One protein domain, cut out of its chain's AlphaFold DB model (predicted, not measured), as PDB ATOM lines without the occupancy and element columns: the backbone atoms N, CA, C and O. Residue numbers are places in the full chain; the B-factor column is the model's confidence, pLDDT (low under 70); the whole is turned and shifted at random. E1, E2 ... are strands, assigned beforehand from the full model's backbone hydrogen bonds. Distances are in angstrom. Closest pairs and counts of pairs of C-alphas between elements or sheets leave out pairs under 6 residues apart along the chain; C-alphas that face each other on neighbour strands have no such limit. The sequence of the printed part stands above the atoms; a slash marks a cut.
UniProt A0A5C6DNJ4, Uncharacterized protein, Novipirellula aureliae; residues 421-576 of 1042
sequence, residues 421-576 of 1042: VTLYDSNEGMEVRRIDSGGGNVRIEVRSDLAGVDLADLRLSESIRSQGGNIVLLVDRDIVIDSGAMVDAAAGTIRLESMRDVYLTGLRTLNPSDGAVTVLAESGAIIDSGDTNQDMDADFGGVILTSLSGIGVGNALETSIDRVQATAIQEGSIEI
ATOM      1  N   VAL A 421     354.549 333.460 317.777       98.69
ATOM      2  CA  VAL A 421     355.603 332.474 317.522       98.69
ATOM      3  C   VAL A 421     354.941 331.204 317.012       98.69
ATOM      4  O   VAL A 421     354.172 330.580 317.741       98.69
ATOM      5  N   THR A 422     355.233 330.819 315.772       98.44
ATOM      6  CA  THR A 422     354.776 329.553 315.188       98.44
ATOM      7  C   THR A 422     355.972 328.721 314.762       98.44
ATOM      8  O   THR A 422     356.808 329.203 314.004       98.44
ATOM      9  N   LEU A 423     356.040 327.483 315.246       97.88
ATOM     10  CA  LEU A 423     357.080 326.512 314.924       97.88
ATOM     11  C   LEU A 423     356.449 325.210 314.434       97.88
ATOM     12  O   LEU A 423     355.419 324.778 314.962       97.88
ATOM     13  N   TYR A 424     357.104 324.578 313.470       95.75
ATOM     14  CA  TYR A 424     356.795 323.231 313.016       95.75
ATOM     15  C   TYR A 424     358.072 322.378 313.025       95.75
ATOM     16  O   TYR A 424     359.123 322.863 312.609       95.75
ATOM     17  N   ASP A 425     357.971 321.127 313.475       94.69
ATOM     18  CA  ASP A 425     358.994 320.083 313.352       94.69
ATOM     19  C   ASP A 425     358.395 318.808 312.755       94.69
ATOM     20  O   ASP A 425     357.283 318.410 313.114       94.69
ATOM     21  N   SER A 426     359.132 318.179 311.843       88.62
ATOM     22  CA  SER A 426     358.644 317.063 311.039       88.62
ATOM     23  C   SER A 426     358.979 315.674 311.571       88.62
ATOM     24  O   SER A 426     358.248 314.745 311.219       88.62
ATOM     25  N   ASN A 427     360.066 315.451 312.335       70.94
ATOM     26  CA  ASN A 427     360.451 314.050 312.587       70.94
ATOM     27  C   ASN A 427     361.543 313.686 313.612       70.94
ATOM     28  O   ASN A 427     361.825 312.493 313.717       70.94
ATOM     29  N   GLU A 428     362.190 314.597 314.341       75.81
ATOM     30  CA  GLU A 428     363.314 314.189 315.227       75.81
ATOM     31  C   GLU A 428     363.065 314.447 316.716       75.81
ATOM     32  O   GLU A 428     363.907 314.151 317.565       75.81
ATOM     33  N   GLY A 429     361.860 314.908 317.045       86.50
ATOM     34  CA  GLY A 429     361.570 315.445 318.363       86.50
ATOM     35  C   GLY A 429     362.104 316.862 318.472       86.50
ATOM     36  O   GLY A 429     363.043 317.254 317.785       86.50
ATOM     37  N   MET A 430     361.486 317.643 319.346       95.94
ATOM     38  CA  MET A 430     361.909 319.012 319.598       95.94
ATOM     39  C   MET A 430     362.103 319.204 321.096       95.94
ATOM     40  O   MET A 430     361.185 318.971 321.885       95.94
ATOM     41  N   GLU A 431     363.283 319.674 321.496       97.38
ATOM     42  CA  GLU A 431     363.483 320.248 322.822       97.38
ATOM     43  C   GLU A 431     363.220 321.755 322.769       97.38
ATOM     44  O   GLU A 431     363.811 322.483 321.975       97.38
ATOM     45  N   VAL A 432     362.370 322.256 323.656       98.38
ATOM     46  CA  VAL A 432     362.160 323.688 323.844       98.38
ATOM     47  C   VAL A 432     362.639 324.070 325.228       98.38
ATOM     48  O   VAL A 432     362.045 323.702 326.242       98.38
ATOM     49  N   ARG A 433     363.702 324.869 325.269       98.12
ATOM     50  CA  ARG A 433     364.182 325.451 326.517       98.12
ATOM     51  C   ARG A 433     363.303 326.633 326.892       98.12
ATOM     52  O   ARG A 433     362.583 326.575 327.879       98.12
ATOM     53  N   ARG A 434     363.320 327.709 326.097       97.94
ATOM     54  CA  ARG A 434     362.605 328.949 326.434       97.94
ATOM     55  C   ARG A 434     361.920 329.592 325.240       97.94
ATOM     56  O   ARG A 434     362.552 329.836 324.216       97.94
ATOM     57  N   ILE A 435     360.662 329.982 325.427       98.62
ATOM     58  CA  ILE A 435     359.943 330.885 324.524       98.62
ATOM     59  C   ILE A 435     359.235 331.939 325.370       98.62
ATOM     60  O   ILE A 435     358.438 331.591 326.231       98.62
ATOM     61  N   ASP A 436     359.487 333.216 325.108       97.81
ATOM     62  CA  ASP A 436     358.782 334.340 325.720       97.81
ATOM     63  C   ASP A 436     358.166 335.212 324.612       97.81
ATOM     64  O   ASP A 436     358.882 335.899 323.878       97.81
ATOM     65  N   SER A 437     356.835 335.216 324.509       96.56
ATOM     66  CA  SER A 437     356.085 336.133 323.644       96.56
ATOM     67  C   SER A 437     355.508 337.311 324.442       96.56
ATOM     68  O   SER A 437     354.832 337.142 325.460       96.56
ATOM     69  N   GLY A 438     355.727 338.538 323.957       91.06
ATOM     70  CA  GLY A 438     355.260 339.809 324.526       91.06
ATOM     71  C   GLY A 438     353.749 340.059 324.423       91.06
ATOM     72  O   GLY A 438     353.315 341.196 324.596       91.06
ATOM     73  N   GLY A 439     352.959 339.017 324.154       90.12
ATOM     74  CA  GLY A 439     351.495 339.049 324.074       90.12
ATOM     75  C   GLY A 439     350.919 338.323 322.857       90.12
ATOM     76  O   GLY A 439     349.700 338.190 322.765       90.12
ATOM     77  N   GLY A 440     351.766 337.860 321.938       96.50
ATOM     78  CA  GLY A 440     351.365 337.016 320.820       96.50
ATOM     79  C   GLY A 440     351.121 335.562 321.223       96.50
ATOM     80  O   GLY A 440     351.454 335.114 322.323       96.50
ATOM     81  N   ASN A 441     350.496 334.816 320.322       98.25
ATOM     82  CA  ASN A 441     350.253 333.391 320.484       98.25
ATOM     83  C   ASN A 441     351.554 332.603 320.325       98.25
ATOM     84  O   ASN A 441     352.415 332.980 319.534       98.25
ATOM     85  N   VAL A 442     351.664 331.478 321.024       98.81
ATOM     86  CA  VAL A 442     352.715 330.484 320.790       98.81
ATOM     87  C   VAL A 442     352.059 329.221 320.254       98.81
ATOM     88  O   VAL A 442     351.171 328.658 320.891       98.81
ATOM     89  N   ARG A 443     352.486 328.771 319.077       98.62
ATOM     90  CA  ARG A 443     352.028 327.534 318.452       98.62
ATOM     91  C   ARG A 443     353.227 326.673 318.085       98.62
ATOM     92  O   ARG A 443     354.102 327.128 317.357       98.62
ATOM     93  N   ILE A 444     353.235 325.435 318.560       98.38
ATOM     94  CA  ILE A 444     354.257 324.443 318.222       98.38
ATOM     95  C   ILE A 444     353.550 323.203 317.698       98.38
ATOM     96  O   ILE A 444     352.634 322.689 318.346       98.38
ATOM     97  N   GLU A 445     353.960 322.743 316.523       96.12
ATOM     98  CA  GLU A 445     353.513 321.481 315.944       96.12
ATOM     99  C   GLU A 445     354.719 320.562 315.746       96.12
ATOM    100  O   GLU A 445     355.641 320.920 315.026       96.12
ATOM    101  N   VAL A 446     354.717 319.392 316.380       95.31
ATOM    102  CA  VAL A 446     355.729 318.341 316.190       95.31
ATOM    103  C   VAL A 446     355.015 317.138 315.591       95.31
ATOM    104  O   VAL A 446     354.334 316.390 316.297       95.31
ATOM    105  N   ARG A 447     355.062 317.018 314.264       89.12
ATOM    106  CA  ARG A 447     354.207 316.094 313.514       89.12
ATOM    107  C   ARG A 447     354.913 315.485 312.321       89.12
ATOM    108  O   ARG A 447     355.477 316.205 311.503       89.12
ATOM    109  N   SER A 448     354.749 314.179 312.159       80.56
ATOM    110  CA  SER A 448     355.264 313.435 311.018       80.56
ATOM    111  C   SER A 448     354.171 313.243 309.972       80.56
ATOM    112  O   SER A 448     353.104 312.689 310.237       80.56
ATOM    113  N   ASP A 449     354.435 313.669 308.738       69.88
ATOM    114  CA  ASP A 449     353.579 313.350 307.591       69.88
ATOM    115  C   ASP A 449     353.833 311.925 307.053       69.88
ATOM    116  O   ASP A 449     353.089 311.406 306.208       69.88
ATOM    117  N   LEU A 450     354.880 311.271 307.562       64.44
ATOM    118  CA  LEU A 450     355.430 310.055 307.010       64.44
ATOM    119  C   LEU A 450     354.886 308.839 307.778       64.44
ATOM    120  O   LEU A 450     355.160 308.592 308.950       64.44
ATOM    121  N   ALA A 451     354.070 308.032 307.099       60.72
ATOM    122  CA  ALA A 451     353.467 306.855 307.712       60.72
ATOM    123  C   ALA A 451     354.532 305.807 308.099       60.72
ATOM    124  O   ALA A 451     355.181 305.227 307.226       60.72
ATOM    125  N   GLY A 452     354.629 305.491 309.394       58.97
ATOM    126  CA  GLY A 452     355.447 304.388 309.913       58.97
ATOM    127  C   GLY A 452     356.868 304.753 310.350       58.97
ATOM    128  O   GLY A 452     357.694 303.845 310.432       58.97
ATOM    129  N   VAL A 453     357.152 306.031 310.615       60.88
ATOM    130  CA  VAL A 453     358.380 306.456 311.313       60.88
ATOM    131  C   VAL A 453     358.148 306.502 312.820       60.88
ATOM    132  O   VAL A 453     357.001 306.570 313.273       60.88
ATOM    133  N   ASP A 454     359.234 306.430 313.588       66.75
ATOM    134  CA  ASP A 454     359.204 306.685 315.024       66.75
ATOM    135  C   ASP A 454     358.713 308.117 315.254       66.75
ATOM    136  O   ASP A 454     359.313 309.079 314.785       66.75
ATOM    137  N   LEU A 455     357.562 308.236 315.912       74.62
ATOM    138  CA  LEU A 455     356.930 309.522 316.175       74.62
ATOM    139  C   LEU A 455     357.789 310.341 317.149       74.62
ATOM    140  O   LEU A 455     358.415 309.791 318.061       74.62
ATOM    141  N   ALA A 456     357.772 311.652 316.945       82.94
ATOM    142  CA  ALA A 456     358.589 312.629 317.642       82.94
ATOM    143  C   ALA A 456     357.890 313.183 318.896       82.94
ATOM    144  O   ALA A 456     356.698 313.498 318.863       82.94
ATOM    145  N   ASP A 457     358.647 313.311 319.988       92.75
ATOM    146  CA  ASP A 457     358.194 313.913 321.245       92.75
ATOM    147  C   ASP A 457     358.456 315.428 321.245       92.75
ATOM    148  O   ASP A 457     359.403 315.912 320.621       92.75
ATOM    149  N   LEU A 458     357.662 316.182 322.003       97.06
ATOM    150  CA  LEU A 458     358.001 317.552 322.393       97.06
ATOM    151  C   LEU A 458     358.438 317.540 323.853       97.06
ATOM    152  O   LEU A 458     357.645 317.192 324.726       97.06
ATOM    153  N   ARG A 459     359.666 317.977 324.131       96.88
ATOM    154  CA  ARG A 459     360.180 318.114 325.496       96.88
ATOM    155  C   ARG A 459     360.368 319.582 325.851       96.88
ATOM    156  O   ARG A 459     361.111 320.288 325.181       96.88
ATOM    157  N   LEU A 460     359.738 320.044 326.925       97.38
ATOM    158  CA  LEU A 460     359.944 321.379 327.479       97.38
ATOM    159  C   LEU A 460     360.906 321.278 328.660       97.38
ATOM    160  O   LEU A 460     360.536 320.730 329.694       97.38
ATOM    161  N   SER A 461     362.121 321.804 328.524       95.38
ATOM    162  CA  SER A 461     363.127 321.762 329.596       95.38
ATOM    163  C   SER A 461     363.167 323.032 330.450       95.38
ATOM    164  O   SER A 461     363.680 323.008 331.570       95.38
ATOM    165  N   GLU A 462     362.599 324.142 329.966       95.75
ATOM    166  CA  GLU A 462     362.292 325.313 330.796       95.75
ATOM    167  C   GLU A 462     360.885 325.865 330.485       95.75
ATOM    168  O   GLU A 462     359.906 325.138 330.553       95.75
ATOM    169  N   SER A 463     360.707 327.162 330.227       94.62
ATOM    170  CA  SER A 463     359.372 327.769 330.196       94.62
ATOM    171  C   SER A 463     358.953 328.286 328.826       94.62
ATOM    172  O   SER A 463     359.719 328.967 328.144       94.62
ATOM    173  N   ILE A 464     357.676 328.082 328.507       98.31
ATOM    174  CA  ILE A 464     356.964 328.802 327.451       98.31
ATOM    175  C   ILE A 464     356.056 329.827 328.126       98.31
ATOM    176  O   ILE A 464     355.196 329.468 328.928       98.31
ATOM    177  N   ARG A 465     356.223 331.108 327.801       98.06
ATOM    178  CA  ARG A 465     355.394 332.195 328.319       98.06
ATOM    179  C   ARG A 465     354.805 333.027 327.195       98.06
ATOM    180  O   ARG A 465     355.505 333.429 326.268       98.06
ATOM    181  N   SER A 466     353.536 333.377 327.336       97.38
ATOM    182  CA  SER A 466     352.905 334.458 326.590       97.38
ATOM    183  C   SER A 466     352.295 335.466 327.558       97.38
ATOM    184  O   SER A 466     351.612 335.099 328.508       97.38
ATOM    185  N   GLN A 467     352.493 336.765 327.313       95.88
ATOM    186  CA  GLN A 467     351.925 337.837 328.148       95.88
ATOM    187  C   GLN A 467     350.414 338.077 327.915       95.88
ATOM    188  O   GLN A 467     349.889 339.121 328.305       95.88
ATOM    189  N   GLY A 468     349.702 337.130 327.294       93.00
ATOM    190  CA  GLY A 468     348.248 337.180 327.101       93.00
ATOM    191  C   GLY A 468     347.719 336.489 325.842       93.00
ATOM    192  O   GLY A 468     346.502 336.440 325.665       93.00
ATOM    193  N   GLY A 469     348.595 335.986 324.972       97.62
ATOM    194  CA  GLY A 469     348.232 335.158 323.826       97.62
ATOM    195  C   GLY A 469     348.037 333.692 324.215       97.62
ATOM    196  O   GLY A 469     348.416 333.255 325.301       97.62
ATOM    197  N   ASN A 470     347.426 332.923 323.319       98.38
ATOM    198  CA  ASN A 470     347.168 331.505 323.552       98.38
ATOM    199  C   ASN A 470     348.438 330.678 323.342       98.38
ATOM    200  O   ASN A 470     349.250 331.003 322.475       98.38
ATOM    201  N   ILE A 471     348.567 329.573 324.075       98.81
ATOM    202  CA  ILE A 471     349.629 328.586 323.871       98.81
ATOM    203  C   ILE A 471     349.002 327.293 323.358       98.81
ATOM    204  O   ILE A 471     348.074 326.762 323.967       98.81
ATOM    205  N   VAL A 472     349.489 326.798 322.220       98.81
ATOM    206  CA  VAL A 472     348.979 325.594 321.559       98.81
ATOM    207  C   VAL A 472     350.134 324.665 321.199       98.81
ATOM    208  O   VAL A 472     350.942 325.014 320.342       98.81
ATOM    209  N   LEU A 473     350.178 323.480 321.807       98.44
ATOM    210  CA  LEU A 473     351.180 322.446 321.532       98.44
ATOM    211  C   LEU A 473     350.488 321.228 320.919       98.44
ATOM    212  O   LEU A 473     349.541 320.712 321.513       98.44
ATOM    213  N   LEU A 474     350.922 320.806 319.729       96.56
ATOM    214  CA  LEU A 474     350.327 319.693 318.982       96.56
ATOM    215  C   LEU A 474     351.393 318.700 318.570       96.56
ATOM    216  O   LEU A 474     352.289 319.056 317.810       96.56
ATOM    217  N   VAL A 475     351.285 317.472 319.057       95.88
ATOM    218  CA  VAL A 475     352.380 316.507 318.981       95.88
ATOM    219  C   VAL A 475     351.852 315.132 318.598       95.88
ATOM    220  O   VAL A 475     350.831 314.684 319.113       95.88
ATOM    221  N   ASP A 476     352.533 314.441 317.691       91.00
ATOM    222  CA  ASP A 476     352.107 313.098 317.277       91.00
ATOM    223  C   ASP A 476     352.470 312.008 318.292       91.00
ATOM    224  O   ASP A 476     351.925 310.910 318.229       91.00
ATOM    225  N   ARG A 477     353.378 312.272 319.235       92.56
ATOM    226  CA  ARG A 477     353.745 311.322 320.289       92.56
ATOM    227  C   ARG A 477     353.490 311.870 321.687       92.56
ATOM    228  O   ARG A 477     352.320 312.032 322.022       92.56
ATOM    229  N   ASP A 478     354.533 312.105 322.480       95.38
ATOM    230  CA  ASP A 478     354.429 312.514 323.875       95.38
ATOM    231  C   ASP A 478     354.702 314.023 324.006       95.38
ATOM    232  O   ASP A 478     355.580 314.578 323.339       95.38
ATOM    233  N   ILE A 479     353.962 314.699 324.887       97.81
ATOM    234  CA  ILE A 479     354.352 316.021 325.396       97.81
ATOM    235  C   ILE A 479     354.966 315.798 326.771       97.81
ATOM    236  O   ILE A 479     354.290 315.305 327.670       97.81
ATOM    237  N   VAL A 480     356.228 316.180 326.943       96.75
ATOM    238  CA  VAL A 480     356.956 316.060 328.207       96.75
ATOM    239  C   VAL A 480     357.288 317.449 328.728       96.75
ATOM    240  O   VAL A 480     358.085 318.158 328.120       96.75
ATOM    241  N   ILE A 481     356.692 317.851 329.848       96.56
ATOM    242  CA  ILE A 481     357.051 319.089 330.544       96.56
ATOM    243  C   ILE A 481     357.962 318.707 331.709       96.56
ATOM    244  O   ILE A 481     357.539 318.013 332.623       96.56
ATOM    245  N   ASP A 482     359.233 319.105 331.668       94.25
ATOM    246  CA  ASP A 482     360.204 318.690 332.681       94.25
ATOM    247  C   ASP A 482     359.926 319.312 334.057       94.25
ATOM    248  O   ASP A 482     359.254 320.334 334.200       94.25
ATOM    249  N   SER A 483     360.510 318.729 335.103       90.31
ATOM    250  CA  SER A 483     360.456 319.308 336.448       90.31
ATOM    251  C   SER A 483     361.005 320.740 336.449       90.31
ATOM    252  O   SER A 483     362.170 320.980 336.127       90.31
ATOM    253  N   GLY A 484     360.186 321.694 336.896       86.50
ATOM    254  CA  GLY A 484     360.526 323.123 336.934       86.50
ATOM    255  C   GLY A 484     360.336 323.876 335.610       86.50
ATOM    256  O   GLY A 484     360.532 325.097 335.580       86.50
ATOM    257  N   ALA A 485     359.938 323.182 334.539       94.38
ATOM    258  CA  ALA A 485     359.381 323.804 333.347       94.38
ATOM    259  C   ALA A 485     357.967 324.342 333.631       94.38
ATOM    260  O   ALA A 485     357.321 323.974 334.608       94.38
ATOM    261  N   MET A 486     357.510 325.294 332.814       94.81
ATOM    262  CA  MET A 486     356.203 325.925 333.015       94.81
ATOM    263  C   MET A 486     355.648 326.480 331.710       94.81
ATOM    264  O   MET A 486     356.351 327.183 330.980       94.81
ATOM    265  N   VAL A 487     354.365 326.238 331.465       98.25
ATOM    266  CA  VAL A 487     353.606 326.846 330.370       98.25
ATOM    267  C   VAL A 487     352.679 327.910 330.954       98.25
ATOM    268  O   VAL A 487     351.714 327.579 331.631       98.25
ATOM    269  N   ASP A 488     352.960 329.191 330.709       97.75
ATOM    270  CA  ASP A 488     352.201 330.324 331.263       97.75
ATOM    271  C   ASP A 488     351.609 331.186 330.143       97.75
ATOM    272  O   ASP A 488     352.327 331.906 329.448       97.75
ATOM    273  N   ALA A 489     350.290 331.124 329.961       97.88
ATOM    274  CA  ALA A 489     349.587 331.909 328.943       97.88
ATOM    275  C   ALA A 489     349.078 333.268 329.465       97.88
ATOM    276  O   ALA A 489     348.406 333.998 328.728       97.88
ATOM    277  N   ALA A 490     349.347 333.623 330.727       96.81
ATOM    278  CA  ALA A 490     348.753 334.771 331.404       96.81
ATOM    279  C   ALA A 490     347.227 334.819 331.194       96.81
ATOM    280  O   ALA A 490     346.517 333.986 331.728       96.81
ATOM    281  N   ALA A 491     346.684 335.768 330.425       96.12
ATOM    282  CA  ALA A 491     345.242 335.847 330.154       96.12
ATOM    283  C   ALA A 491     344.751 334.970 328.974       96.12
ATOM    284  O   ALA A 491     343.544 334.924 328.719       96.12
ATOM    285  N   GLY A 492     345.650 334.312 328.237       97.94
ATOM    286  CA  GLY A 492     345.339 333.421 327.114       97.94
ATOM    287  C   GLY A 492     344.999 331.992 327.548       97.94
ATOM    288  O   GLY A 492     345.135 331.636 328.715       97.94
ATOM    289  N   THR A 493     344.534 331.162 326.616       98.50
ATOM    290  CA  THR A 493     344.224 329.741 326.872       98.50
ATOM    291  C   THR A 493     345.427 328.841 326.603       98.50
ATOM    292  O   THR A 493     346.226 329.138 325.713       98.50
ATOM    293  N   ILE A 494     345.500 327.698 327.285       98.81
ATOM    294  CA  ILE A 494     346.484 326.638 327.027       98.81
ATOM    295  C   ILE A 494     345.774 325.441 326.392       98.81
ATOM    296  O   ILE A 494     344.789 324.942 326.933       98.81
ATOM    297  N   ARG A 495     346.286 324.959 325.256       98.75
ATOM    298  CA  ARG A 495     345.824 323.724 324.615       98.75
ATOM    299  C   ARG A 495     346.993 322.792 324.324       98.75
ATOM    300  O   ARG A 495     347.883 323.160 323.559       98.75
ATOM    301  N   LEU A 496     346.939 321.589 324.878       98.75
ATOM    302  CA  LEU A 496     347.895 320.512 324.641       98.75
ATOM    303  C   LEU A 496     347.171 319.356 323.956       98.75
ATOM    304  O   LEU A 496     346.157 318.887 324.471       98.75
ATOM    305  N   GLU A 497     347.670 318.904 322.809       98.06
ATOM    306  CA  GLU A 497     347.173 317.686 322.164       98.06
ATOM    307  C   GLU A 497     348.341 316.786 321.795       98.06
ATOM    308  O   GLU A 497     349.246 317.207 321.070       98.06
ATOM    309  N   SER A 498     348.293 315.553 322.283       96.56
ATOM    310  CA  SER A 498     349.243 314.505 321.952       96.56
ATOM    311  C   SER A 498     348.498 313.240 321.515       96.56
ATOM    312  O   SER A 498     347.369 312.991 321.957       96.56
ATOM    313  N   MET A 499     349.078 312.424 320.624       93.38
ATOM    314  CA  MET A 499     348.473 311.109 320.353       93.38
ATOM    315  C   MET A 499     348.757 310.110 321.470       93.38
ATOM    316  O   MET A 499     348.028 309.129 321.584       93.38
ATOM    317  N   ARG A 500     349.808 310.311 322.267       94.06
ATOM    318  CA  ARG A 500     350.156 309.439 323.390       94.06
ATOM    319  C   ARG A 500     350.035 310.192 324.706       94.06
ATOM    320  O   ARG A 500     348.946 310.677 324.994       94.06
ATOM    321  N   ASP A 501     351.085 310.218 325.517       96.31
ATOM    322  CA  ASP A 501     351.004 310.702 326.884       96.31
ATOM    323  C   ASP A 501     351.247 312.215 326.935       96.31
ATOM    324  O   ASP A 501     351.871 312.819 326.051       96.31
ATOM    325  N   VAL A 502     350.712 312.854 327.971       98.06
ATOM    326  CA  VAL A 502     351.034 314.236 328.335       98.06
ATOM    327  C   VAL A 502     351.534 314.224 329.771       98.06
ATOM    328  O   VAL A 502     350.748 313.991 330.689       98.06
ATOM    329  N   TYR A 503     352.825 314.488 329.953       96.75
ATOM    330  CA  TYR A 503     353.464 314.616 331.258       96.75
ATOM    331  C   TYR A 503     353.449 316.078 331.690       96.75
ATOM    332  O   TYR A 503     353.972 316.950 330.986       96.75
ATOM    333  N   LEU A 504     352.816 316.345 332.824       95.88
ATOM    334  CA  LEU A 504     352.601 317.676 333.369       95.88
ATOM    335  C   LEU A 504     353.504 317.934 334.572       95.88
ATOM    336  O   LEU A 504     353.950 317.001 335.234       95.88
ATOM    337  N   THR A 505     353.798 319.217 334.774       92.44
ATOM    338  CA  THR A 505     354.526 319.772 335.931       92.44
ATOM    339  C   THR A 505     354.100 321.202 336.254       92.44
ATOM    340  O   THR A 505     354.275 321.675 337.374       92.44
ATOM    341  N   GLY A 506     353.571 321.943 335.270       93.94
ATOM    342  CA  GLY A 506     353.108 323.308 335.494       93.94
ATOM    343  C   GLY A 506     352.476 323.972 334.276       93.94
ATOM    344  O   GLY A 506     353.165 324.441 333.367       93.94
ATOM    345  N   LEU A 507     351.153 324.097 334.300       97.88
ATOM    346  CA  LEU A 507     350.344 324.901 333.387       97.88
ATOM    347  C   LEU A 507     349.742 326.069 334.162       97.88
ATOM    348  O   LEU A 507     349.179 325.863 335.230       97.88
ATOM    349  N   ARG A 508     349.804 327.291 333.633       97.38
ATOM    350  CA  ARG A 508     349.220 328.463 334.291       97.38
ATOM    351  C   ARG A 508     348.459 329.373 333.351       97.38
ATOM    352  O   ARG A 508     348.963 329.798 332.309       97.38
ATOM    353  N   THR A 509     347.265 329.760 333.776       97.88
ATOM    354  CA  THR A 509     346.467 330.781 333.103       97.88
ATOM    355  C   THR A 509     345.529 331.499 334.075       97.88
ATOM    356  O   THR A 509     345.007 330.944 335.029       97.88
ATOM    357  N   LEU A 510     345.287 332.776 333.807       96.88
ATOM    358  CA  LEU A 510     344.300 333.640 334.452       96.88
ATOM    359  C   LEU A 510     343.038 333.795 333.586       96.88
ATOM    360  O   LEU A 510     342.209 334.673 333.842       96.88
ATOM    361  N   ASN A 511     342.912 333.009 332.513       97.31
ATOM    362  CA  ASN A 511     341.756 333.042 331.632       97.31
ATOM    363  C   ASN A 511     340.521 332.459 332.349       97.31
ATOM    364  O   ASN A 511     340.573 331.322 332.804       97.31
ATOM    365  N   PRO A 512     339.390 333.185 332.430       96.50
ATOM    366  CA  PRO A 512     338.225 332.720 333.184       96.50
ATOM    367  C   PRO A 512     337.258 331.815 332.392       96.50
ATOM    368  O   PRO A 512     336.179 331.467 332.879       96.50
ATOM    369  N   SER A 513     337.567 331.494 331.130       96.38
ATOM    370  CA  SER A 513     336.673 330.709 330.265       96.38
ATOM    371  C   SER A 513     336.591 329.235 330.674       96.38
ATOM    372  O   SER A 513     337.442 328.743 331.405       96.38
ATOM    373  N   ASP A 514     335.569 328.519 330.188       91.50
ATOM    374  CA  ASP A 514     335.362 327.082 330.464       91.50
ATOM    375  C   ASP A 514     336.469 326.174 329.905       91.50
ATOM    376  O   ASP A 514     336.606 325.042 330.347       91.50
ATOM    377  N   GLY A 515     337.248 326.664 328.938       94.31
ATOM    378  CA  GLY A 515     338.374 325.957 328.327       94.31
ATOM    379  C   GLY A 515     339.666 326.747 328.485       94.31
ATOM    380  O   GLY A 515     340.393 326.938 327.513       94.31
ATOM    381  N   ALA A 516     339.913 327.266 329.690       98.19
ATOM    382  CA  ALA A 516     341.148 327.976 330.007       98.19
ATOM    383  C   ALA A 516     342.367 327.066 329.798       98.19
ATOM    384  O   ALA A 516     343.362 327.495 329.211       98.19
ATOM    385  N   VAL A 517     342.234 325.796 330.196       98.69
ATOM    386  CA  VAL A 517     343.174 324.716 329.888       98.69
ATOM    387  C   VAL A 517     342.420 323.569 329.219       98.69
ATOM    388  O   VAL A 517     341.360 323.146 329.679       98.69
ATOM    389  N   THR A 518     342.952 323.060 328.112       98.75
ATOM    390  CA  THR A 518     342.465 321.842 327.453       98.75
ATOM    391  C   THR A 518     343.636 320.907 327.198       98.75
ATOM    392  O   THR A 518     344.600 321.301 326.542       98.75
ATOM    393  N   VAL A 519     343.542 319.675 327.692       98.75
ATOM    394  CA  VAL A 519     344.553 318.632 327.488       98.75
ATOM    395  C   VAL A 519     343.886 317.405 326.879       98.75
ATOM    396  O   VAL A 519     342.925 316.871 327.440       98.75
ATOM    397  N   LEU A 520     344.398 316.971 325.729       98.44
ATOM    398  CA  LEU A 520     343.941 315.790 325.006       98.44
ATOM    399  C   LEU A 520     345.110 314.826 324.775       98.44
ATOM    400  O   LEU A 520     346.055 315.170 324.074       98.44
ATOM    401  N   ALA A 521     344.996 313.617 325.321       97.75
ATOM    402  CA  ALA A 521     345.880 312.479 325.079       97.75
ATOM    403  C   ALA A 521     345.098 311.403 324.297       97.75
ATOM    404  O   ALA A 521     344.374 310.602 324.889       97.75
ATOM    405  N   GLU A 522     345.155 311.411 322.958       95.62
ATOM    406  CA  GLU A 522     344.200 310.645 322.128       95.62
ATOM    407  C   GLU A 522     344.282 309.124 322.324       95.62
ATOM    408  O   GLU A 522     343.260 308.437 322.271       95.62
ATOM    409  N   SER A 523     345.492 308.594 322.516       94.38
ATOM    410  CA  SER A 523     345.772 307.170 322.742       94.38
ATOM    411  C   SER A 523     346.651 306.905 323.968       94.38
ATOM    412  O   SER A 523     347.132 305.784 324.126       94.38
ATOM    413  N   GLY A 524     346.849 307.908 324.825       95.44
ATOM    414  CA  GLY A 524     347.645 307.805 326.048       95.44
ATOM    415  C   GLY A 524     346.937 308.361 327.281       95.44
ATOM    416  O   GLY A 524     345.704 308.481 327.311       95.44
ATOM    417  N   ALA A 525     347.729 308.669 328.304       97.06
ATOM    418  CA  ALA A 525     347.317 309.175 329.603       97.06
ATOM    419  C   ALA A 525     347.784 310.619 329.828       97.06
ATOM    420  O   ALA A 525     348.746 311.100 329.230       97.06
ATOM    421  N   ILE A 526     347.102 311.308 330.739       98.38
ATOM    422  CA  ILE A 526     347.576 312.577 331.300       98.38
ATOM    423  C   ILE A 526     348.210 312.242 332.647       98.38
ATOM    424  O   ILE A 526     347.539 311.673 333.509       98.38
ATOM    425  N   ILE A 527     349.494 312.538 332.802       97.00
ATOM    426  CA  ILE A 527     350.342 312.026 333.878       97.00
ATOM    427  C   ILE A 527     350.984 313.212 334.594       97.00
ATOM    428  O   ILE A 527     351.517 314.103 333.937       97.00
ATOM    429  N   ASP A 528     350.964 313.213 335.922       94.88
ATOM    430  CA  ASP A 528     351.859 314.072 336.696       94.88
ATOM    431  C   ASP A 528     353.277 313.478 336.656       94.88
ATOM    432  O   ASP A 528     353.490 312.283 336.888       94.88
ATOM    433  N   SER A 529     354.261 314.317 336.342       89.81
ATOM    434  CA  SER A 529     355.672 313.931 336.268       89.81
ATOM    435  C   SER A 529     356.312 313.646 337.637       89.81
ATOM    436  O   SER A 529     357.503 313.320 337.691       89.81
ATOM    437  N   GLY A 530     355.556 313.742 338.733       82.94
ATOM    438  CA  GLY A 530     355.969 313.389 340.087       82.94
ATOM    439  C   GLY A 530     356.883 314.428 340.726       82.94
ATOM    440  O   GLY A 530     357.734 314.077 341.554       82.94
ATOM    441  N   ASP A 531     356.766 315.690 340.303       86.56
ATOM    442  CA  ASP A 531     357.470 316.791 340.948       86.56
ATOM    443  C   ASP A 531     356.672 317.328 342.158       86.56
ATOM    444  O   ASP A 531     355.818 316.639 342.707       86.56
ATOM    445  N   THR A 532     357.059 318.475 342.724       86.94
ATOM    446  CA  THR A 532     356.337 319.075 343.871       86.94
ATOM    447  C   THR A 532     355.557 320.328 343.490       86.94
ATOM    448  O   THR A 532     355.073 321.045 344.370       86.94
ATOM    449  N   ASN A 533     355.588 320.687 342.213       86.25
ATOM    450  CA  ASN A 533     354.889 321.838 341.689       86.25
ATOM    451  C   ASN A 533     353.435 321.462 341.439       86.25
ATOM    452  O   ASN A 533     353.037 320.308 341.460       86.25
ATOM    453  N   GLN A 534     352.627 322.491 341.254       93.06
ATOM    454  CA  GLN A 534     351.246 322.315 340.870       93.06
ATOM    455  C   GLN A 534     351.168 322.107 339.361       93.06
ATOM    456  O   GLN A 534     351.600 322.985 338.611       93.06
ATOM    457  N   ASP A 535     350.575 320.997 338.928       96.19
ATOM    458  CA  ASP A 535     350.416 320.669 337.512       96.19
ATOM    459  C   ASP A 535     349.592 321.712 336.765       96.19
ATOM    460  O   ASP A 535     349.890 322.025 335.609       96.19
ATOM    461  N   MET A 536     348.543 322.252 337.397       97.25
ATOM    462  CA  MET A 536     347.666 323.252 336.782       97.25
ATOM    463  C   MET A 536     347.220 324.342 337.760       97.25
ATOM    464  O   MET A 536     346.555 324.064 338.750       97.25
ATOM    465  N   ASP A 537     347.499 325.596 337.418       96.75
ATOM    466  CA  ASP A 537     347.005 326.820 338.060       96.75
ATOM    467  C   ASP A 537     346.098 327.576 337.069       96.75
ATOM    468  O   ASP A 537     346.559 328.308 336.185       96.75
ATOM    469  N   ALA A 538     344.790 327.350 337.183       96.50
ATOM    470  CA  ALA A 538     343.743 328.003 336.401       96.50
ATOM    471  C   ALA A 538     342.563 328.429 337.294       96.50
ATOM    472  O   ALA A 538     341.402 328.213 336.949       96.50
ATOM    473  N   ASP A 539     342.865 329.077 338.423       90.75
ATOM    474  CA  ASP A 539     341.937 329.438 339.515       90.75
ATOM    475  C   ASP A 539     340.623 330.120 339.105       90.75
ATOM    476  O   ASP A 539     339.641 330.108 339.842       90.75
ATOM    477  N   PHE A 540     340.599 330.781 337.949       88.56
ATOM    478  CA  PHE A 540     339.429 331.517 337.467       88.56
ATOM    479  C   PHE A 540     338.680 330.790 336.342       88.56
ATOM    480  O   PHE A 540     337.604 331.237 335.936       88.56
ATOM    481  N   GLY A 541     339.260 329.720 335.797       92.75
ATOM    482  CA  GLY A 541     338.861 329.079 334.550       92.75
ATOM    483  C   GLY A 541     338.455 327.617 334.702       92.75
ATOM    484  O   GLY A 541     338.606 326.999 335.751       92.75
ATOM    485  N   GLY A 542     337.899 327.076 333.621       95.06
ATOM    486  CA  GLY A 542     337.584 325.661 333.495       95.06
ATOM    487  C   GLY A 542     338.707 324.880 332.823       95.06
ATOM    488  O   GLY A 542     339.381 325.384 331.915       95.06
ATOM    489  N   VAL A 543     338.875 323.642 333.278       98.25
ATOM    490  CA  VAL A 543     339.828 322.677 332.732       98.25
ATOM    491  C   VAL A 543     339.087 321.511 332.086       98.25
ATOM    492  O   VAL A 543     338.181 320.925 332.681       98.25
ATOM    493  N   ILE A 544     339.493 321.163 330.864       98.62
ATOM    494  CA  ILE A 544     338.971 320.019 330.113       98.62
ATOM    495  C   ILE A 544     340.106 319.021 329.889       98.62
ATOM    496  O   ILE A 544     341.064 319.316 329.175       98.62
ATOM    497  N   LEU A 545     339.974 317.833 330.475       98.69
ATOM    498  CA  LEU A 545     340.937 316.740 330.378       98.69
ATOM    499  C   LEU A 545     340.296 315.559 329.658       98.69
ATOM    500  O   LEU A 545     339.216 315.093 330.028       98.69
ATOM    501  N   THR A 546     340.940 315.066 328.611       98.38
ATOM    502  CA  THR A 546     340.491 313.873 327.892       98.38
ATOM    503  C   THR A 546     341.677 312.975 327.603       98.38
ATOM    504  O   THR A 546     342.662 313.418 327.018       98.38
ATOM    505  N   SER A 547     341.573 311.708 327.987       98.12
ATOM    506  CA  SER A 547     342.602 310.708 327.729       98.12
ATOM    507  C   SER A 547     342.002 309.364 327.329       98.12
ATOM    508  O   SER A 547     340.810 309.099 327.542       98.12
ATOM    509  N   LEU A 548     342.825 308.495 326.744       96.31
ATOM    510  CA  LEU A 548     342.433 307.113 326.488       96.31
ATOM    511  C   LEU A 548     342.616 306.246 327.737       96.31
ATOM    512  O   LEU A 548     341.685 305.516 328.081       96.31
ATOM    513  N   SER A 549     343.786 306.337 328.385       92.88
ATOM    514  CA  SER A 549     344.261 305.378 329.397       92.88
ATOM    515  C   SER A 549     344.336 305.906 330.842       92.88
ATOM    516  O   SER A 549     344.924 305.259 331.709       92.88
ATOM    517  N   GLY A 550     343.736 307.069 331.130       96.12
ATOM    518  CA  GLY A 550     343.615 307.620 332.489       96.12
ATOM    519  C   GLY A 550     344.186 309.030 332.668       96.12
ATOM    520  O   GLY A 550     344.787 309.604 331.758       96.12
ATOM    521  N   ILE A 551     343.917 309.624 333.827       98.38
ATOM    522  CA  ILE A 551     344.263 311.004 334.192       98.38
ATOM    523  C   ILE A 551     344.804 310.967 335.623       98.38
ATOM    524  O   ILE A 551     344.100 310.494 336.511       98.38
ATOM    525  N   GLY A 552     346.033 311.428 335.855       96.25
ATOM    526  CA  GLY A 552     346.685 311.324 337.165       96.25
ATOM    527  C   GLY A 552     346.964 309.870 337.575       96.25
ATOM    528  O   GLY A 552     346.760 309.480 338.720       96.25
ATOM    529  N   VAL A 553     347.345 309.004 336.630       84.94
ATOM    530  CA  VAL A 553     347.570 307.582 336.938       84.94
ATOM    531  C   VAL A 553     348.855 307.419 337.754       84.94
ATOM    532  O   VAL A 553     349.941 307.732 337.277       84.94
ATOM    533  N   GLY A 554     348.746 306.870 338.967       85.12
ATOM    534  CA  GLY A 554     349.890 306.576 339.843       85.12
ATOM    535  C   GLY A 554     350.316 307.744 340.740       85.12
ATOM    536  O   GLY A 554     350.696 307.491 341.885       85.12
ATOM    537  N   ASN A 555     350.182 308.984 340.261       91.19
ATOM    538  CA  ASN A 555     350.173 310.192 341.082       91.19
ATOM    539  C   ASN A 555     349.049 311.126 340.620       91.19
ATOM    540  O   ASN A 555     348.870 311.317 339.414       91.19
ATOM    541  N   ALA A 556     348.271 311.647 341.570       95.75
ATOM    542  CA  ALA A 556     347.139 312.514 341.263       95.75
ATOM    543  C   ALA A 556     347.628 313.826 340.646       95.75
ATOM    544  O   ALA A 556     348.711 314.282 340.974       95.75
ATOM    545  N   LEU A 557     346.821 314.439 339.777       97.94
ATOM    546  CA  LEU A 557     347.162 315.766 339.266       97.94
ATOM    547  C   LEU A 557     346.949 316.813 340.362       97.94
ATOM    548  O   LEU A 557     345.827 316.944 340.860       97.94
ATOM    549  N   GLU A 558     347.981 317.582 340.691       96.88
ATOM    550  CA  GLU A 558     347.887 318.717 341.604       96.88
ATOM    551  C   GLU A 558     347.314 319.948 340.888       96.88
ATOM    552  O   GLU A 558     347.911 320.490 339.954       96.88
ATOM    553  N   THR A 559     346.161 320.447 341.339       97.25
ATOM    554  CA  THR A 559     345.422 321.510 340.637       97.25
ATOM    555  C   THR A 559     344.989 322.664 341.553       97.25
ATOM    556  O   THR A 559     344.839 322.484 342.761       97.25
ATOM    557  N   SER A 560     344.875 323.872 340.983       96.44
ATOM    558  CA  SER A 560     344.208 325.065 341.539       96.44
ATOM    559  C   SER A 560     343.271 325.590 340.454       96.44
ATOM    560  O   SER A 560     343.710 326.293 339.538       96.44
ATOM    561  N   ILE A 561     342.017 325.142 340.437       97.06
ATOM    562  CA  ILE A 561     341.082 325.358 339.321       97.06
ATOM    563  C   ILE A 561     339.659 325.619 339.824       97.06
ATOM    564  O   ILE A 561     339.212 325.045 340.810       97.06
ATOM    565  N   ASP A 562     338.882 326.434 339.102       95.94
ATOM    566  CA  ASP A 562     337.479 326.692 339.476       95.94
ATOM    567  C   ASP A 562     336.579 325.474 339.193       95.94
ATOM    568  O   ASP A 562     335.705 325.112 339.988       95.94
ATOM    569  N   ARG A 563     336.779 324.832 338.035       95.62
ATOM    570  CA  ARG A 563     335.953 323.705 337.582       95.62
ATOM    571  C   ARG A 563     336.687 322.755 336.647       95.62
ATOM    572  O   ARG A 563     337.571 323.170 335.899       95.62
ATOM    573  N   VAL A 564     336.243 321.499 336.626       97.81
ATOM    574  CA  VAL A 564     336.840 320.451 335.788       97.81
ATOM    575  C   VAL A 564     335.812 319.561 335.089       97.81
ATOM    576  O   VAL A 564     334.788 319.155 335.653       97.81
ATOM    577  N   GLN A 565     336.138 319.237 333.839       97.94
ATOM    578  CA  GLN A 565     335.591 318.131 333.064       97.94
ATOM    579  C   GLN A 565     336.730 317.155 332.763       97.94
ATOM    580  O   GLN A 565     337.761 317.558 332.231       97.94
ATOM    581  N   ALA A 566     336.555 315.879 333.094       98.25
ATOM    582  CA  ALA A 566     337.592 314.863 332.936       98.25
ATOM    583  C   ALA A 566     336.994 313.568 332.382       98.25
ATOM    584  O   ALA A 566     336.008 313.051 332.908       98.25
ATOM    585  N   THR A 567     337.571 313.052 331.298       98.19
ATOM    586  CA  THR A 567     337.103 311.823 330.644       98.19
ATOM    587  C   THR A 567     338.260 310.879 330.335       98.19
ATOM    588  O   THR A 567     339.141 311.233 329.555       98.19
ATOM    589  N   ALA A 568     338.208 309.663 330.881       97.31
ATOM    590  CA  ALA A 568     339.044 308.532 330.486       97.31
ATOM    591  C   ALA A 568     338.202 307.568 329.631       97.31
ATOM    592  O   ALA A 568     337.215 306.992 330.096       97.31
ATOM    593  N   ILE A 569     338.533 307.449 328.344       95.19
ATOM    594  CA  ILE A 569     337.652 306.807 327.354       95.19
ATOM    595  C   ILE A 569     337.679 305.273 327.456       95.19
ATOM    596  O   ILE A 569     336.655 304.641 327.181       95.19
ATOM    597  N   GLN A 570     338.806 304.664 327.834       91.62
ATOM    598  CA  GLN A 570     338.948 303.213 328.021       91.62
ATOM    599  C   GLN A 570     339.252 302.871 329.492       91.62
ATOM    600  O   GLN A 570     338.545 303.321 330.392       91.62
ATOM    601  N   GLU A 571     340.250 302.022 329.729       87.00
ATOM    602  CA  GLU A 571     340.720 301.639 331.057       87.00
ATOM    603  C   GLU A 571     341.582 302.766 331.623       87.00
ATOM    604  O   GLU A 571     342.434 303.291 330.914       87.00
ATOM    605  N   GLY A 572     341.375 303.150 332.880       92.69
ATOM    606  CA  GLY A 572     342.193 304.189 333.506       92.69
ATOM    607  C   GLY A 572     341.469 304.965 334.595       92.69
ATOM    608  O   GLY A 572     340.314 305.370 334.437       92.69
ATOM    609  N   SER A 573     342.164 305.178 335.709       95.38
ATOM    610  CA  SER A 573     341.670 306.012 336.804       95.38
ATOM    611  C   SER A 573     341.700 307.496 336.437       95.38
ATOM    612  O   SER A 573     342.434 307.914 335.541       95.38
ATOM    613  N   ILE A 574     340.892 308.283 337.142       98.44
ATOM    614  CA  ILE A 574     340.971 309.743 337.170       98.44
ATOM    615  C   ILE A 574     341.308 310.132 338.603       98.44
ATOM    616  O   ILE A 574     340.468 309.949 339.482       98.44
ATOM    617  N   GLU A 575     342.509 310.650 338.838       97.75
ATOM    618  CA  GLU A 575     342.985 311.070 340.156       97.75
ATOM    619  C   GLU A 575     343.350 312.563 340.128       97.75
ATOM    620  O   GLU A 575     344.209 312.991 339.357       97.75
ATOM    621  N   ILE A 576     342.657 313.366 340.941       98.19
ATOM    622  CA  ILE A 576     342.832 314.825 341.027       98.19
ATOM    623  C   ILE A 576     342.970 315.235 342.496       98.19
ATOM    624  O   ILE A 576     342.171 314.817 343.340       98.19
TER     625      ILE A 576
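AT A GLANCE: This is residues 421 to 576 of the 1042 residues of an uncharacterized protein of Novipirellula aureliae (UniProt A0A5C6DNJ4). The chain is wound in stacked turns, a solenoid with three walls of parallel strands: a long sheet E1 E4 E7 E10 E12 E14 E15, a shorter one E2 E5 E8 E11 E13 partly face to face with it, and a small sheet E3 E6 E9 along one side between them. E16 follows at the E15 end of the stack, and the loop around residue 451 lies toward the E1 end. The printed part has 156 residues with no named helix and sixteen named strands, E1 to E16 in chain order; the class is all strand. It is compact, with a radius of gyration of the C-alphas of 14.3 A and spans of 41 by 40 by 26 A.

IN THESE COORDINATES: E1, residues 421 to 425, begins at C-alpha 421 (355.603, 332.474, 317.522) and measures 13.5 A. E2 is residues 430 to 432, E3 435 to 437, E4 442 to 446, E5 458 to 460, E6 463 to 466, E7 471 to 475, E8 479 to 481, E9 486 to 488, E10 494 to 498, E11 502 to 504, E12 517 to 521 and E13 526 to 528. E14, residues 536 to 547, spans 16.3 A and bends by 140 degrees at residue 539. E15, residues 557 to 571, spans 17.6 A and bends by 153 degrees at residue 560. E16, residues 574 to 576, ends at C-alpha 576 (342.832, 314.825, 341.027).

HOW THE PARTS SIT: The largest sheet runs E1 E4 E7 E10 E12 E14 E15 and is twisted, with C-alphas up to 9.8 A off its best plane. In E1 and E4, parallel at 3 degrees, N 443 and O 421 are 2.8 A apart, within hydrogen-bond range; in E14 and E15, N 545 and O 565 are also 2.8 A apart. With the sheet E2 E5 E8 E11 E13 it forms a sandwich, two sheets face to face, 9.2 A centre to centre where they face each other, their strands at 37 degrees. In E5 and E8, N 480 and O 458 are 2.8 A apart. E2 runs on into E3 at 61 degrees, and E5 into E6 at 90 degrees. In E3 and E6, N 437 and O 465 are 2.8 A apart; E9 is the other edge strand. Residues 507 to 508 pair, parallel, with residues 487 to 488 of E9 and 536 to 537 of E14. E16 pairs with no named strand; its closest C-alpha to E15 is Ile 576, 4.8 A from that of Leu 557.

THE WHOLE: The C-alphas farthest apart, those of Gly 452 and Phe 540, are 41.9 A apart. The printed part has no cut. The links E4 to E5 and E11 to E12 are long, with 11 and 12 residues. The mean pLDDT of the printed part is 93.7; residues 449 to 454, in the first of these long links, are under 70.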